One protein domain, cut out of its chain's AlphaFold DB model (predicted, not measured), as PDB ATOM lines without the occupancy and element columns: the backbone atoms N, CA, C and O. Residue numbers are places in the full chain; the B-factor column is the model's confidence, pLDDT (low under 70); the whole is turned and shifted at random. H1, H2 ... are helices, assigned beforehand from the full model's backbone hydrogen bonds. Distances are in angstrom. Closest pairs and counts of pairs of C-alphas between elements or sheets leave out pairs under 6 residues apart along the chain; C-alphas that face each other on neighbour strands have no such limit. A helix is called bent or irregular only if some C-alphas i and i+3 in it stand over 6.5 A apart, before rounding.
ATOM      1  N   PRO A  60     462.594 367.454 539.712       84.62
ATOM      2  CA  PRO A  60     462.474 367.618 538.265       84.62
ATOM      3  C   PRO A  60     462.906 369.000 537.773       84.62
ATOM      4  O   PRO A  60     463.710 369.073 536.856       84.62
ATOM      5  N   HIS A  61     462.493 370.080 538.442       86.00
ATOM      6  CA  HIS A  61     462.879 371.438 538.053       86.00
ATOM      7  C   HIS A  61     464.400 371.662 538.144       86.00
ATOM      8  O   HIS A  61     465.025 372.188 537.224       86.00
ATOM      9  N   CYS A  62     465.036 371.184 539.220       88.81
ATOM     10  CA  CYS A  62     466.493 371.251 539.356       88.81
ATOM     11  C   CYS A  62     467.227 370.382 538.324       88.81
ATOM     12  O   CYS A  62     468.332 370.736 537.913       88.81
ATOM     13  N   LEU A  63     466.647 369.248 537.918       88.25
ATOM     14  CA  LEU A  63     467.191 368.409 536.849       88.25
ATOM     15  C   LEU A  63     467.084 369.110 535.495       88.25
ATOM     16  O   LEU A  63     468.086 369.171 534.789       88.25
ATOM     17  N   THR A  64     465.927 369.686 535.168       87.56
ATOM     18  CA  THR A  64     465.726 370.497 533.960       87.56
ATOM     19  C   THR A  64     466.752 371.629 533.912       87.56
ATOM     20  O   THR A  64     467.507 371.729 532.949       87.56
ATOM     21  N   LYS A  65     466.893 372.405 534.998       91.19
ATOM     22  CA  LYS A  65     467.903 373.473 535.111       91.19
ATOM     23  C   LYS A  65     469.334 372.954 534.939       91.19
ATOM     24  O   LYS A  65     470.138 373.582 534.263       91.19
ATOM     25  N   TYR A  66     469.660 371.802 535.523       90.94
ATOM     26  CA  TYR A  66     470.978 371.185 535.363       90.94
ATOM     27  C   TYR A  66     471.276 370.827 533.899       90.94
ATOM     28  O   TYR A  66     472.373 371.110 533.421       90.94
ATOM     29  N   VAL A  67     470.316 370.229 533.188       90.50
ATOM     30  CA  VAL A  67     470.491 369.876 531.773       90.50
ATOM     31  C   VAL A  67     470.568 371.129 530.904       90.50
ATOM     32  O   VAL A  67     471.442 371.191 530.045       90.50
ATOM     33  N   ARG A  68     469.723 372.142 531.149       89.62
ATOM     34  CA  ARG A  68     469.800 373.443 530.460       89.62
ATOM     35  C   ARG A  68     471.194 374.046 530.592       89.62
ATOM     36  O   ARG A  68     471.846 374.285 529.588       89.62
ATOM     37  N   ASN A  69     471.712 374.140 531.815       91.56
ATOM     38  CA  ASN A  69     473.057 374.660 532.045       91.56
ATOM     39  C   ASN A  69     474.135 373.826 531.329       91.56
ATOM     40  O   ASN A  69     475.098 374.383 530.816       91.56
ATOM     41  N   ALA A  70     473.997 372.497 531.272       90.50
ATOM     42  CA  ALA A  70     474.932 371.650 530.529       90.50
ATOM     43  C   ALA A  70     474.857 371.868 529.004       90.50
ATOM     44  O   ALA A  70     475.863 371.700 528.313       90.50
ATOM     45  N   TYR A  71     473.685 372.238 528.480       89.75
ATOM     46  CA  TYR A  71     473.517 372.643 527.086       89.75
ATOM     47  C   TYR A  71     474.184 373.993 526.825       89.75
ATOM     48  O   TYR A  71     475.046 374.089 525.955       89.75
ATOM     49  N   ASP A  72     473.828 375.001 527.624       88.56
ATOM     50  CA  ASP A  72     474.250 376.392 527.446       88.56
ATOM     51  C   ASP A  72     475.772 376.549 527.618       88.56
ATOM     52  O   ASP A  72     476.413 377.289 526.881       88.56
ATOM     53  N   MET A  73     476.384 375.772 528.519       91.44
ATOM     54  CA  MET A  73     477.845 375.716 528.692       91.44
ATOM     55  C   MET A  73     478.574 374.965 527.564       91.44
ATOM     56  O   MET A  73     479.781 374.750 527.647       91.44
ATOM     57  N   GLY A  74     477.862 374.481 526.542       89.06
ATOM     58  CA  GLY A  74     478.443 373.762 525.410       89.06
ATOM     59  C   GLY A  74     478.932 372.347 525.728       89.06
ATOM     60  O   GLY A  74     479.468 371.686 524.842       89.06
ATOM     61  N   ILE A  75     478.718 371.829 526.945       90.25
ATOM     62  CA  ILE A  75     479.156 370.478 527.342       90.25
ATOM     63  C   ILE A  75     478.496 369.429 526.446       90.25
ATOM     64  O   ILE A  75     479.161 368.517 525.954       90.25
ATOM     65  N   MET A  76     477.188 369.565 526.204       87.50
ATOM     66  CA  MET A  76     476.476 368.646 525.315       87.50
ATOM     67  C   MET A  76     476.852 368.843 523.844       87.50
ATOM     68  O   MET A  76     476.939 367.852 523.129       87.50
ATOM     69  N   ASN A  77     477.150 370.072 523.406       85.75
ATOM     70  CA  ASN A  77     477.612 370.329 522.036       85.75
ATOM     71  C   ASN A  77     478.982 369.688 521.783       85.75
ATOM     72  O   ASN A  77     479.173 369.039 520.761       85.75
ATOM     73  N   PHE A  78     479.900 369.777 522.748       87.94
ATOM     74  CA  PHE A  78     481.198 369.112 522.682       87.94
ATOM     75  C   PHE A  78     481.061 367.582 522.602       87.94
ATOM     76  O   PHE A  78     481.713 366.937 521.781       87.94
ATOM     77  N   GLU A  79     480.180 366.982 523.413       86.81
ATOM     78  CA  GLU A  79     479.890 365.547 523.317       86.81
ATOM     79  C   GLU A  79     479.259 365.170 521.967       86.81
ATOM     80  O   GLU A  79     479.595 364.117 521.422       86.81
ATOM     81  N   LEU A  80     478.398 366.029 521.412       85.69
ATOM     82  CA  LEU A  80     477.790 365.849 520.094       85.69
ATOM     83  C   LEU A  80     478.861 365.831 518.991       85.69
ATOM     84  O   LEU A  80     478.885 364.899 518.190       85.69
ATOM     85  N   SER A  81     479.785 366.799 518.999       86.00
ATOM     86  CA  SER A  81     480.910 366.877 518.054       86.00
ATOM     87  C   SER A  81     481.835 365.662 518.154       86.00
ATOM     88  O   SER A  81     482.343 365.158 517.151       86.00
ATOM     89  N   ARG A  82     482.034 365.138 519.367       86.62
ATOM     90  CA  ARG A  82     482.826 363.922 519.571       86.62
ATOM     91  C   ARG A  82     482.141 362.688 518.984       86.62
ATOM     92  O   ARG A  82     482.824 361.840 518.422       86.62
ATOM     93  N   ILE A  83     480.816 362.586 519.107       82.25
ATOM     94  CA  ILE A  83     480.033 361.491 518.514       82.25
ATOM     95  C   ILE A  83     480.113 361.543 516.986       82.25
ATOM     96  O   ILE A  83     480.324 360.506 516.366       82.25
ATOM     97  N   THR A  84     480.008 362.731 516.382       80.06
ATOM     98  CA  THR A  84     480.119 362.878 514.921       80.06
ATOM     99  C   THR A  84     481.503 362.496 514.403       80.06
ATOM    100  O   THR A  84     481.608 361.846 513.373       80.06
ATOM    101  N   MET A  85     482.570 362.818 515.141       79.69
ATOM    102  CA  MET A  85     483.934 362.441 514.751       79.69
ATOM    103  C   MET A  85     484.234 360.943 514.863       79.69
ATOM    104  O   MET A  85     485.157 360.461 514.217       79.69
ATOM    105  N   GLN A  86     483.484 360.197 515.678       81.00
ATOM    106  CA  GLN A  86     483.698 358.758 515.861       81.00
ATOM    107  C   GLN A  86     483.111 357.902 514.729       81.00
ATOM    108  O   GLN A  86     483.139 356.679 514.837       81.00
ATOM    109  N   GLY A  87     482.600 358.516 513.656       65.06
ATOM    110  CA  GLY A  87     482.187 357.795 512.451       65.06
ATOM    111  C   GLY A  87     481.034 356.822 512.683       65.06
ATOM    112  O   GLY A  87     480.886 355.867 511.931       65.06
ATOM    113  N   ILE A  88     480.222 357.031 513.726       66.50
ATOM    114  CA  ILE A  88     478.964 356.299 513.860       66.50
ATOM    115  C   ILE A  88     478.100 356.774 512.695       66.50
ATOM    116  O   ILE A  88     477.621 357.908 512.724       66.50
ATOM    117  N   GLU A  89     477.980 355.918 511.678       54.88
ATOM    118  CA  GLU A  89     477.219 356.088 510.439       54.88
ATOM    119  C   GLU A  89     475.740 356.362 510.752       54.88
ATOM    120  O   GLU A  89     474.856 355.518 510.682       54.88
ATOM    121  N   SER A  90     475.465 357.582 511.187       60.47
ATOM    122  CA  SER A  90     474.165 358.207 511.072       60.47
ATOM    123  C   SER A  90     474.057 358.550 509.602       60.47
ATOM    124  O   SER A  90     474.792 359.444 509.199       60.47
ATOM    125  N   GLU A  91     473.176 357.879 508.854       65.56
ATOM    126  CA  GLU A  91     472.755 358.271 507.500       65.56
ATOM    127  C   GLU A  91     472.736 359.799 507.418       65.56
ATOM    128  O   GLU A  91     471.888 360.461 508.031       65.56
ATOM    129  N   GLU A  92     473.778 360.374 506.816       62.25
ATOM    130  CA  GLU A  92     473.863 361.817 506.720       62.25
ATOM    131  C   GLU A  92     472.847 362.211 505.655       62.25
ATOM    132  O   GLU A  92     472.916 361.688 504.539       62.25
ATOM    133  N   PRO A  93     471.874 363.078 505.981       64.75
ATOM    134  CA  PRO A  93     470.983 363.601 504.959       64.75
ATOM    135  C   PRO A  93     471.849 364.208 503.857       64.75
ATOM    136  O   PRO A  93     472.837 364.900 504.127       64.75
ATOM    137  N   THR A  94     471.492 363.943 502.609       73.06
ATOM    138  CA  THR A  94     472.237 364.499 501.483       73.06
ATOM    139  C   THR A  94     472.256 366.028 501.576       73.06
ATOM    140  O   THR A  94     471.308 366.655 502.054       73.06
ATOM    141  N   ALA A  95     473.329 366.673 501.107       66.75
ATOM    142  CA  ALA A  95     473.470 368.135 501.169       66.75
ATOM    143  C   ALA A  95     472.280 368.890 500.531       66.75
ATOM    144  O   ALA A  95     471.998 370.036 500.890       66.75
ATOM    145  N   LEU A  96     471.566 368.232 499.611       64.50
ATOM    146  CA  LEU A  96     470.338 368.717 498.989       64.50
ATOM    147  C   LEU A  96     469.141 368.714 499.965       64.50
ATOM    148  O   LEU A  96     468.424 369.711 500.049       64.50
ATOM    149  N   GLU A  97     468.976 367.651 500.758       65.38
ATOM    150  CA  GLU A  97     467.942 367.532 501.798       65.38
ATOM    151  C   GLU A  97     468.180 368.513 502.953       65.38
ATOM    152  O   GLU A  97     467.233 369.114 503.459       65.38
ATOM    153  N   ILE A  98     469.445 368.748 503.324       66.81
ATOM    154  CA  ILE A  98     469.811 369.746 504.343       66.81
ATOM    155  C   ILE A  98     469.450 371.163 503.872       66.81
ATOM    156  O   ILE A  98     468.937 371.963 504.652       66.81
ATOM    157  N   LYS A  99     469.698 371.486 502.595       63.28
ATOM    158  CA  LYS A  99     469.421 372.823 502.045       63.28
ATOM    159  C   LYS A  99     467.931 373.125 501.936       63.28
ATOM    160  O   LYS A  99     467.538 374.277 502.103       63.28
ATOM    161  N   GLN A 100     467.117 372.117 501.632       66.38
ATOM    162  CA  GLN A 100     465.688 372.304 501.390       66.38
ATOM    163  C   GLN A 100     464.832 372.100 502.641       66.38
ATOM    164  O   GLN A 100     463.719 372.617 502.693       66.38
ATOM    165  N   ASN A 101     465.337 371.409 503.669       73.88
ATOM    166  CA  ASN A 101     464.508 370.990 504.789       73.88
ATOM    167  C   ASN A 101     465.108 371.381 506.152       73.88
ATOM    168  O   ASN A 101     465.718 370.574 506.854       73.88
ATOM    169  N   LYS A 102     464.890 372.642 506.558       71.19
ATOM    170  CA  LYS A 102     465.267 373.160 507.894       71.19
ATOM    171  C   LYS A 102     464.687 372.305 509.030       71.19
ATOM    172  O   LYS A 102     465.321 372.141 510.073       71.19
ATOM    173  N   GLU A 103     463.508 371.723 508.814       71.19
ATOM    174  CA  GLU A 103     462.869 370.813 509.767       71.19
ATOM    175  C   GLU A 103     463.646 369.496 509.898       71.19
ATOM    176  O   GLU A 103     463.803 368.981 511.007       71.19
ATOM    177  N   ALA A 104     464.223 368.987 508.802       74.38
ATOM    178  CA  ALA A 104     465.068 367.795 508.832       74.38
ATOM    179  C   ALA A 104     466.346 368.023 509.653       74.38
ATOM    180  O   ALA A 104     466.709 367.173 510.470       74.38
ATOM    181  N   THR A 105     466.996 369.186 509.523       74.31
ATOM    182  CA  THR A 105     468.176 369.526 510.338       74.31
ATOM    183  C   THR A 105     467.830 369.608 511.828       74.31
ATOM    184  O   THR A 105     468.544 369.041 512.660       74.31
ATOM    185  N   ALA A 106     466.704 370.244 512.177       74.50
ATOM    186  CA  ALA A 106     466.227 370.321 513.557       74.50
ATOM    187  C   ALA A 106     465.903 368.931 514.134       74.50
ATOM    188  O   ALA A 106     466.286 368.619 515.266       74.50
ATOM    189  N   LEU A 107     465.269 368.059 513.343       78.12
ATOM    190  CA  LEU A 107     464.938 366.695 513.747       78.12
ATOM    191  C   LEU A 107     466.190 365.835 513.971       78.12
ATOM    192  O   LEU A 107     466.243 365.057 514.925       78.12
ATOM    193  N   ILE A 108     467.213 365.972 513.127       80.25
ATOM    194  CA  ILE A 108     468.489 365.259 513.286       80.25
ATOM    195  C   ILE A 108     469.213 365.735 514.540       80.25
ATOM    196  O   ILE A 108     469.657 364.911 515.343       80.25
ATOM    197  N   HIS A 109     469.274 367.050 514.754       81.00
ATOM    198  CA  HIS A 109     469.841 367.616 515.971       81.00
ATOM    199  C   HIS A 109     469.099 367.101 517.217       81.00
ATOM    200  O   HIS A 109     469.734 366.632 518.161       81.00
ATOM    201  N   TYR A 110     467.762 367.071 517.192       81.56
ATOM    202  CA  TYR A 110     466.935 366.494 518.256       81.56
ATOM    203  C   TYR A 110     467.252 365.012 518.510       81.56
ATOM    204  O   TYR A 110     467.478 364.611 519.657       81.56
ATOM    205  N   LYS A 111     467.313 364.189 517.452       84.31
ATOM    206  CA  LYS A 111     467.636 362.754 517.544       84.31
ATOM    207  C   LYS A 111     469.012 362.523 518.174       84.31
ATOM    208  O   LYS A 111     469.143 361.618 518.997       84.31
ATOM    209  N   ARG A 112     470.007 363.352 517.839       86.06
ATOM    210  CA  ARG A 112     471.373 363.274 518.389       86.06
ATOM    211  C   ARG A 112     471.463 363.795 519.828       86.06
ATOM    212  O   ARG A 112     472.187 363.225 520.640       86.06
ATOM    213  N   LEU A 113     470.702 364.832 520.177       87.06
ATOM    214  CA  LEU A 113     470.734 365.450 521.504       87.06
ATOM    215  C   LEU A 113     469.980 364.632 522.564       87.06
ATOM    216  O   LEU A 113     470.412 364.548 523.715       87.06
ATOM    217  N   LYS A 114     468.879 363.973 522.185       87.94
ATOM    218  CA  LYS A 114     468.064 363.140 523.084       87.94
ATOM    219  C   LYS A 114     468.872 362.129 523.922       87.94
ATOM    220  O   LYS A 114     468.711 362.143 525.146       87.94
ATOM    221  N   PRO A 115     469.739 361.267 523.353       89.19
ATOM    222  CA  PRO A 115     470.525 360.321 524.147       89.19
ATOM    223  C   PRO A 115     471.519 361.015 525.090       89.19
ATOM    224  O   PRO A 115     471.753 360.512 526.190       89.19
ATOM    225  N   LEU A 116     472.057 362.183 524.721       90.19
ATOM    226  CA  LEU A 116     472.940 362.968 525.593       90.19
ATOM    227  C   LEU A 116     472.183 363.532 526.795       90.19
ATOM    228  O   LEU A 116     472.636 363.383 527.929       90.19
ATOM    229  N   VAL A 117     470.997 364.098 526.574       89.19
ATOM    230  CA  VAL A 117     470.134 364.580 527.662       89.19
ATOM    231  C   VAL A 117     469.803 363.436 528.621       89.19
ATOM    232  O   VAL A 117     469.985 363.569 529.833       89.19
ATOM    233  N   VAL A 118     469.405 362.273 528.094       88.94
ATOM    234  CA  VAL A 118     469.134 361.074 528.905       88.94
ATOM    235  C   VAL A 118     470.374 360.637 529.689       88.94
ATOM    236  O   VAL A 118     470.262 360.317 530.875       88.94
ATOM    237  N   LYS A 119     471.564 360.661 529.077       90.50
ATOM    238  CA  LYS A 119     472.842 360.342 529.731       90.50
ATOM    239  C   LYS A 119     473.147 361.311 530.878       90.50
ATOM    240  O   LYS A 119     473.512 360.859 531.963       90.50
ATOM    241  N   HIS A 120     472.971 362.618 530.684       89.69
ATOM    242  CA  HIS A 120     473.217 363.636 531.717       89.69
ATOM    243  C   HIS A 120     472.232 363.540 532.875       89.69
ATOM    244  O   HIS A 120     472.655 363.572 534.035       89.69
ATOM    245  N   ILE A 121     470.943 363.340 532.580       87.50
ATOM    246  CA  ILE A 121     469.932 363.065 533.607       87.50
ATOM    247  C   ILE A 121     470.325 361.800 534.362       87.50
ATOM    248  O   ILE A 121     470.446 361.843 535.579       87.50
ATOM    249  N   SER A 122     470.627 360.702 533.666       85.31
ATOM    250  CA  SER A 122     471.014 359.428 534.285       85.31
ATOM    251  C   SER A 122     472.264 359.555 535.156       85.31
ATOM    252  O   SER A 122     472.300 359.003 536.251       85.31
ATOM    253  N   LYS A 123     473.268 360.332 534.734       88.56
ATOM    254  CA  LYS A 123     474.476 360.619 535.523       88.56
ATOM    255  C   LYS A 123     474.137 361.396 536.798       88.56
ATOM    256  O   LYS A 123     474.561 361.017 537.891       88.56
ATOM    257  N   LYS A 124     473.328 362.455 536.684       86.12
ATOM    258  CA  LYS A 124     472.887 363.259 537.834       86.12
ATOM    259  C   LYS A 124     472.008 362.443 538.784       86.12
ATOM    260  O   LYS A 124     472.169 362.526 540.003       86.12
ATOM    261  N   MET A 125     471.153 361.593 538.233       81.00
ATOM    262  CA  MET A 125     470.290 360.668 538.960       81.00
ATOM    263  C   MET A 125     471.065 359.530 539.626       81.00
ATOM    264  O   MET A 125     470.771 359.182 540.763       81.00
ATOM    265  N   GLY A 126     472.117 359.004 539.000       78.75
ATOM    266  CA  GLY A 126     473.002 358.011 539.614       78.75
ATOM    267  C   GLY A 126     473.645 358.535 540.902       78.75
ATOM    268  O   GLY A 126     473.753 357.810 541.892       78.75
ATOM    269  N   SER A 127     473.980 359.832 540.932       73.81
ATOM    270  CA  SER A 127     474.431 360.512 542.156       73.81
ATOM    271  C   SER A 127     473.291 360.808 543.146       73.81
ATOM    272  O   SER A 127     473.493 360.802 544.362       73.81
ATOM    273  N   SER A 128     472.071 361.010 542.643       65.25
ATOM    274  CA  SER A 128     470.875 361.390 543.404       65.25
ATOM    275  C   SER A 128     469.903 360.215 543.452       65.25
ATOM    276  O   SER A 128     468.971 360.137 542.666       65.25
ATOM    277  N   HIS A 267     458.608 357.795 532.420       66.00
ATOM    278  CA  HIS A 267     457.662 358.913 532.386       66.00
ATOM    279  C   HIS A 267     458.252 360.239 532.887       66.00
ATOM    280  O   HIS A 267     458.094 361.263 532.226       66.00
ATOM    281  N   VAL A 268     458.961 360.240 534.025       67.06
ATOM    282  CA  VAL A 268     459.570 361.472 534.567       67.06
ATOM    283  C   VAL A 268     460.751 361.899 533.704       67.06
ATOM    284  O   VAL A 268     460.858 363.068 533.338       67.06
ATOM    285  N   THR A 269     461.600 360.941 533.328       70.81
ATOM    286  CA  THR A 269     462.751 361.196 532.459       70.81
ATOM    287  C   THR A 269     462.289 361.692 531.091       70.81
ATOM    288  O   THR A 269     462.779 362.711 530.632       70.81
ATOM    289  N   ALA A 270     461.299 361.053 530.466       76.44
ATOM    290  CA  ALA A 270     460.748 361.467 529.178       76.44
ATOM    291  C   ALA A 270     460.052 362.825 529.249       76.44
ATOM    292  O   ALA A 270     460.129 363.574 528.283       76.44
ATOM    293  N   ARG A 271     459.399 363.168 530.370       81.00
ATOM    294  CA  ARG A 271     458.836 364.511 530.557       81.00
ATOM    295  C   ARG A 271     459.938 365.567 530.567       81.00
ATOM    296  O   ARG A 271     459.861 366.486 529.767       81.00
ATOM    297  N   ILE A 272     460.970 365.389 531.396       79.75
ATOM    298  CA  ILE A 272     462.109 366.321 531.470       79.75
ATOM    299  C   ILE A 272     462.838 366.391 530.122       79.75
ATOM    300  O   ILE A 272     463.175 367.471 529.657       79.75
ATOM    301  N   VAL A 273     463.069 365.245 529.479       83.25
ATOM    302  CA  VAL A 273     463.712 365.170 528.161       83.25
ATOM    303  C   VAL A 273     462.897 365.935 527.122       83.25
ATOM    304  O   VAL A 273     463.483 366.725 526.394       83.25
ATOM    305  N   ARG A 274     461.575 365.734 527.053       84.50
ATOM    306  CA  ARG A 274     460.711 366.488 526.131       84.50
ATOM    307  C   ARG A 274     460.773 367.981 526.409       84.50
ATOM    308  O   ARG A 274     461.110 368.716 525.497       84.50
ATOM    309  N   GLU A 275     460.556 368.390 527.655       85.81
ATOM    310  CA  GLU A 275     460.560 369.801 528.064       85.81
ATOM    311  C   GLU A 275     461.872 370.500 527.676       85.81
ATOM    312  O   GLU A 275     461.864 371.536 527.019       85.81
ATOM    313  N   VAL A 276     463.021 369.893 527.999       83.94
ATOM    314  CA  VAL A 276     464.328 370.464 527.649       83.94
ATOM    315  C   VAL A 276     464.538 370.512 526.136       83.94
ATOM    316  O   VAL A 276     465.064 371.496 525.620       83.94
ATOM    317  N   LEU A 277     464.179 369.451 525.412       85.81
ATOM    318  CA  LEU A 277     464.404 369.397 523.970       85.81
ATOM    319  C   LEU A 277     463.467 370.334 523.195       85.81
ATOM    320  O   LEU A 277     463.911 370.929 522.217       85.81
ATOM    321  N   GLU A 278     462.213 370.481 523.625       86.31
ATOM    322  CA  GLU A 278     461.241 371.425 523.057       86.31
ATOM    323  C   GLU A 278     461.741 372.863 523.208       86.31
ATOM    324  O   GLU A 278     461.777 373.610 522.233       86.31
ATOM    325  N   GLU A 279     462.244 373.239 524.383       86.44
ATOM    326  CA  GLU A 279     462.822 374.569 524.595       86.44
ATOM    327  C   GLU A 279     464.082 374.829 523.773       86.44
ATOM    328  O   GLU A 279     464.282 375.937 523.279       86.44
ATOM    329  N   ILE A 280     464.958 373.831 523.637       84.75
ATOM    330  CA  ILE A 280     466.157 373.959 522.801       84.75
ATOM    331  C   ILE A 280     465.758 374.128 521.330       84.75
ATOM    332  O   ILE A 280     466.350 374.945 520.627       84.75
ATOM    333  N   ALA A 281     464.740 373.396 520.869       81.06
ATOM    334  CA  ALA A 281     464.216 373.529 519.515       81.06
ATOM    335  C   ALA A 281     463.617 374.923 519.269       81.06
ATOM    336  O   ALA A 281     463.913 375.532 518.240       81.06
ATOM    337  N   LEU A 282     462.841 375.455 520.220       83.44
ATOM    338  CA  LEU A 282     462.282 376.809 520.142       83.44
ATOM    339  C   LEU A 282     463.381 377.878 520.084       83.44
ATOM    340  O   LEU A 282     463.350 378.718 519.188       83.44
ATOM    341  N   ARG A 283     464.402 377.794 520.948       85.62
ATOM    342  CA  ARG A 283     465.542 378.729 520.927       85.62
ATOM    343  C   ARG A 283     466.282 378.711 519.593       85.62
ATOM    344  O   ARG A 283     466.580 379.762 519.037       85.62
ATOM    345  N   LYS A 284     466.528 377.526 519.029       82.06
ATOM    346  CA  LYS A 284     467.162 377.405 517.707       82.06
ATOM    347  C   LYS A 284     466.296 377.994 516.595       82.06
ATOM    348  O   LYS A 284     466.818 378.648 515.697       82.06
ATOM    349  N   LEU A 285     464.979 377.797 516.654       79.38
ATOM    350  CA  LEU A 285     464.052 378.398 515.699       79.38
ATOM    351  C   LEU A 285     464.088 379.934 515.769       79.38
ATOM    352  O   LEU A 285     464.067 380.588 514.727       79.38
ATOM    353  N   GLU A 286     464.163 380.508 516.969       85.50
ATOM    354  CA  GLU A 286     464.292 381.954 517.186       85.50
ATOM    355  C   GLU A 286     465.629 382.507 516.679       85.50
ATOM    356  O   GLU A 286     465.627 383.485 515.930       85.50
ATOM    357  N   GLU A 287     466.754 381.850 516.984       83.94
ATOM    358  CA  GLU A 287     468.080 382.198 516.445       83.94
ATOM    359  C   GLU A 287     468.070 382.223 514.908       83.94
ATOM    360  O   GLU A 287     468.593 383.145 514.280       83.94
ATOM    361  N   HIS A 288     467.421 381.238 514.281       77.38
ATOM    362  CA  HIS A 288     467.291 381.186 512.827       77.38
ATOM    363  C   HIS A 288     466.397 382.289 512.261       77.38
ATOM    364  O   HIS A 288     466.718 382.840 511.210       77.38
ATOM    365  N   LYS A 289     465.283 382.617 512.926       80.44
ATOM    366  CA  LYS A 289     464.429 383.743 512.520       80.44
ATOM    367  C   LYS A 289     465.200 385.060 512.590       80.44
ATOM    368  O   LYS A 289     465.130 385.835 511.643       80.44
ATOM    369  N   ALA A 290     465.976 385.273 513.652       85.81
ATOM    370  CA  ALA A 290     466.815 386.459 513.803       85.81
ATOM    371  C   ALA A 290     467.874 386.558 512.691       85.81
ATOM    372  O   ALA A 290     468.052 387.625 512.111       85.81
ATOM    373  N   ALA A 291     468.515 385.445 512.325       81.62
ATOM    374  CA  ALA A 291     469.503 385.424 511.245       81.62
ATOM    375  C   ALA A 291     468.921 385.803 509.869       81.62
ATOM    376  O   ALA A 291     469.634 386.365 509.050       81.62
ATOM    377  N   ILE A 292     467.638 385.521 509.609       79.94
ATOM    378  CA  ILE A 292     466.974 385.896 508.347       79.94
ATOM    379  C   ILE A 292     466.708 387.401 508.285       79.94
ATOM    380  O   ILE A 292     466.831 387.986 507.222       79.94
ATOM    381  N   VAL A 293     466.353 388.029 509.408       88.31
ATOM    382  CA  VAL A 293     466.058 389.473 509.455       88.31
ATOM    383  C   VAL A 293     467.310 390.321 509.188       88.31
ATOM    384  O   VAL A 293     467.195 391.470 508.770       88.31
ATOM    385  N   HIS A 294     468.499 389.764 509.419       76.88
ATOM    386  CA  HIS A 294     469.779 390.449 509.237       76.88
ATOM    387  C   HIS A 294     470.471 390.183 507.887       76.88
ATOM    388  O   HIS A 294     471.542 390.748 507.660       76.88
ATOM    389  N   CYS A 295     469.889 389.354 507.016       64.19
ATOM    390  CA  CYS A 295     470.373 389.087 505.657       64.19
ATOM    391  C   CYS A 295     469.523 389.835 504.628       64.19
ATOM    392  O   CYS A 295     470.120 390.354 503.661       64.19
TER     393      CYS A 295
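Overview. This is residues 60 to 128 and 267 to 295 of the 295 residues of an uncharacterized protein of Massariosphaeria phaeospora (UniProt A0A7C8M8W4). Two long helices, H4 and H5, run opposite ways and cross as an uneven X, with the shorter H1 packed on both near the crossing. H2 packs on H4 beside its bend, a short link leads from H2 to the little H3, which makes a corner with the first end of H4, and residues 289 to 295 at the far end of H5 stick out. The 98 printed residues hold five named helices, H1 to H5 in chain order, and no named strand; the class is all helix. The whole is only just compact, close to loose, with a radius of gyration of the C-alphas of 14.8 A and spans of 44 by 33 by 25 A.

Arrangement. Look first at H4, residues 102 to 127, the hub, touching four other helices. By its hydrogen bonds it was assigned as one helix, but it is bent: C-alphas 112 and 115 are 6.5 A apart. Its arms H4a, residues 102 to 112, and H4b, residues 115 to 127, stand at a shallow tilt of 33 degrees, only just short of steep. Now go along from H1, residues 60 to 72, which touches H4b with residues 63 to 67 alone, opposite ways at a steep tilt of 53 degrees; their closest C-alphas are Val 67 and Val 117, 6.7 A apart. H2, residues 75 to 85, touches H4b at a steep tilt of 51 degrees, closest at the C-alphas of Met 76 and Leu 116, 6.7 A. H3, residues 95 to 100, touches H4a only at the corner, and only just, with 3 pairs of C-alphas within 8 A; the closest are Ile 98 and Thr 105, 6.2 A. H5, residues 267 to 293, touches H4b at a steep tilt of 46 degrees, opposite ways, closest at the C-alphas of Val 117 and Val 273, 6.5 A. H5 touches H1 too, closest at the C-alphas of Thr 64 and Ile 272, 6.1 A. H2 and H5 are apart. In each helix and arm, every O i to N i+4 pair is within hydrogen-bond range.

Along the chain. Find C-alpha 60 at (462.474, 367.618, 538.265), where H1 begins its 18.2 A. H2 follows over 15.7 A and H3 over 8.8 A; H4a measures 15.7 A and H4b 18.4 A. H5 runs 39.1 A to C-alpha 293 at (466.058, 389.473, 509.455).

Size, cuts and confidence. The C-alphas farthest apart are those of Ser 128 and Cys 295, 46.8 A. Residues 129 to 266 are not printed, and C-alphas 128 and 267 are 17.4 A apart across the cut. Of the links printed whole, none is long. The model's pLDDT is under 70 at residues 87 to 93, 95 to 100, 128, 267 to 268 and 295.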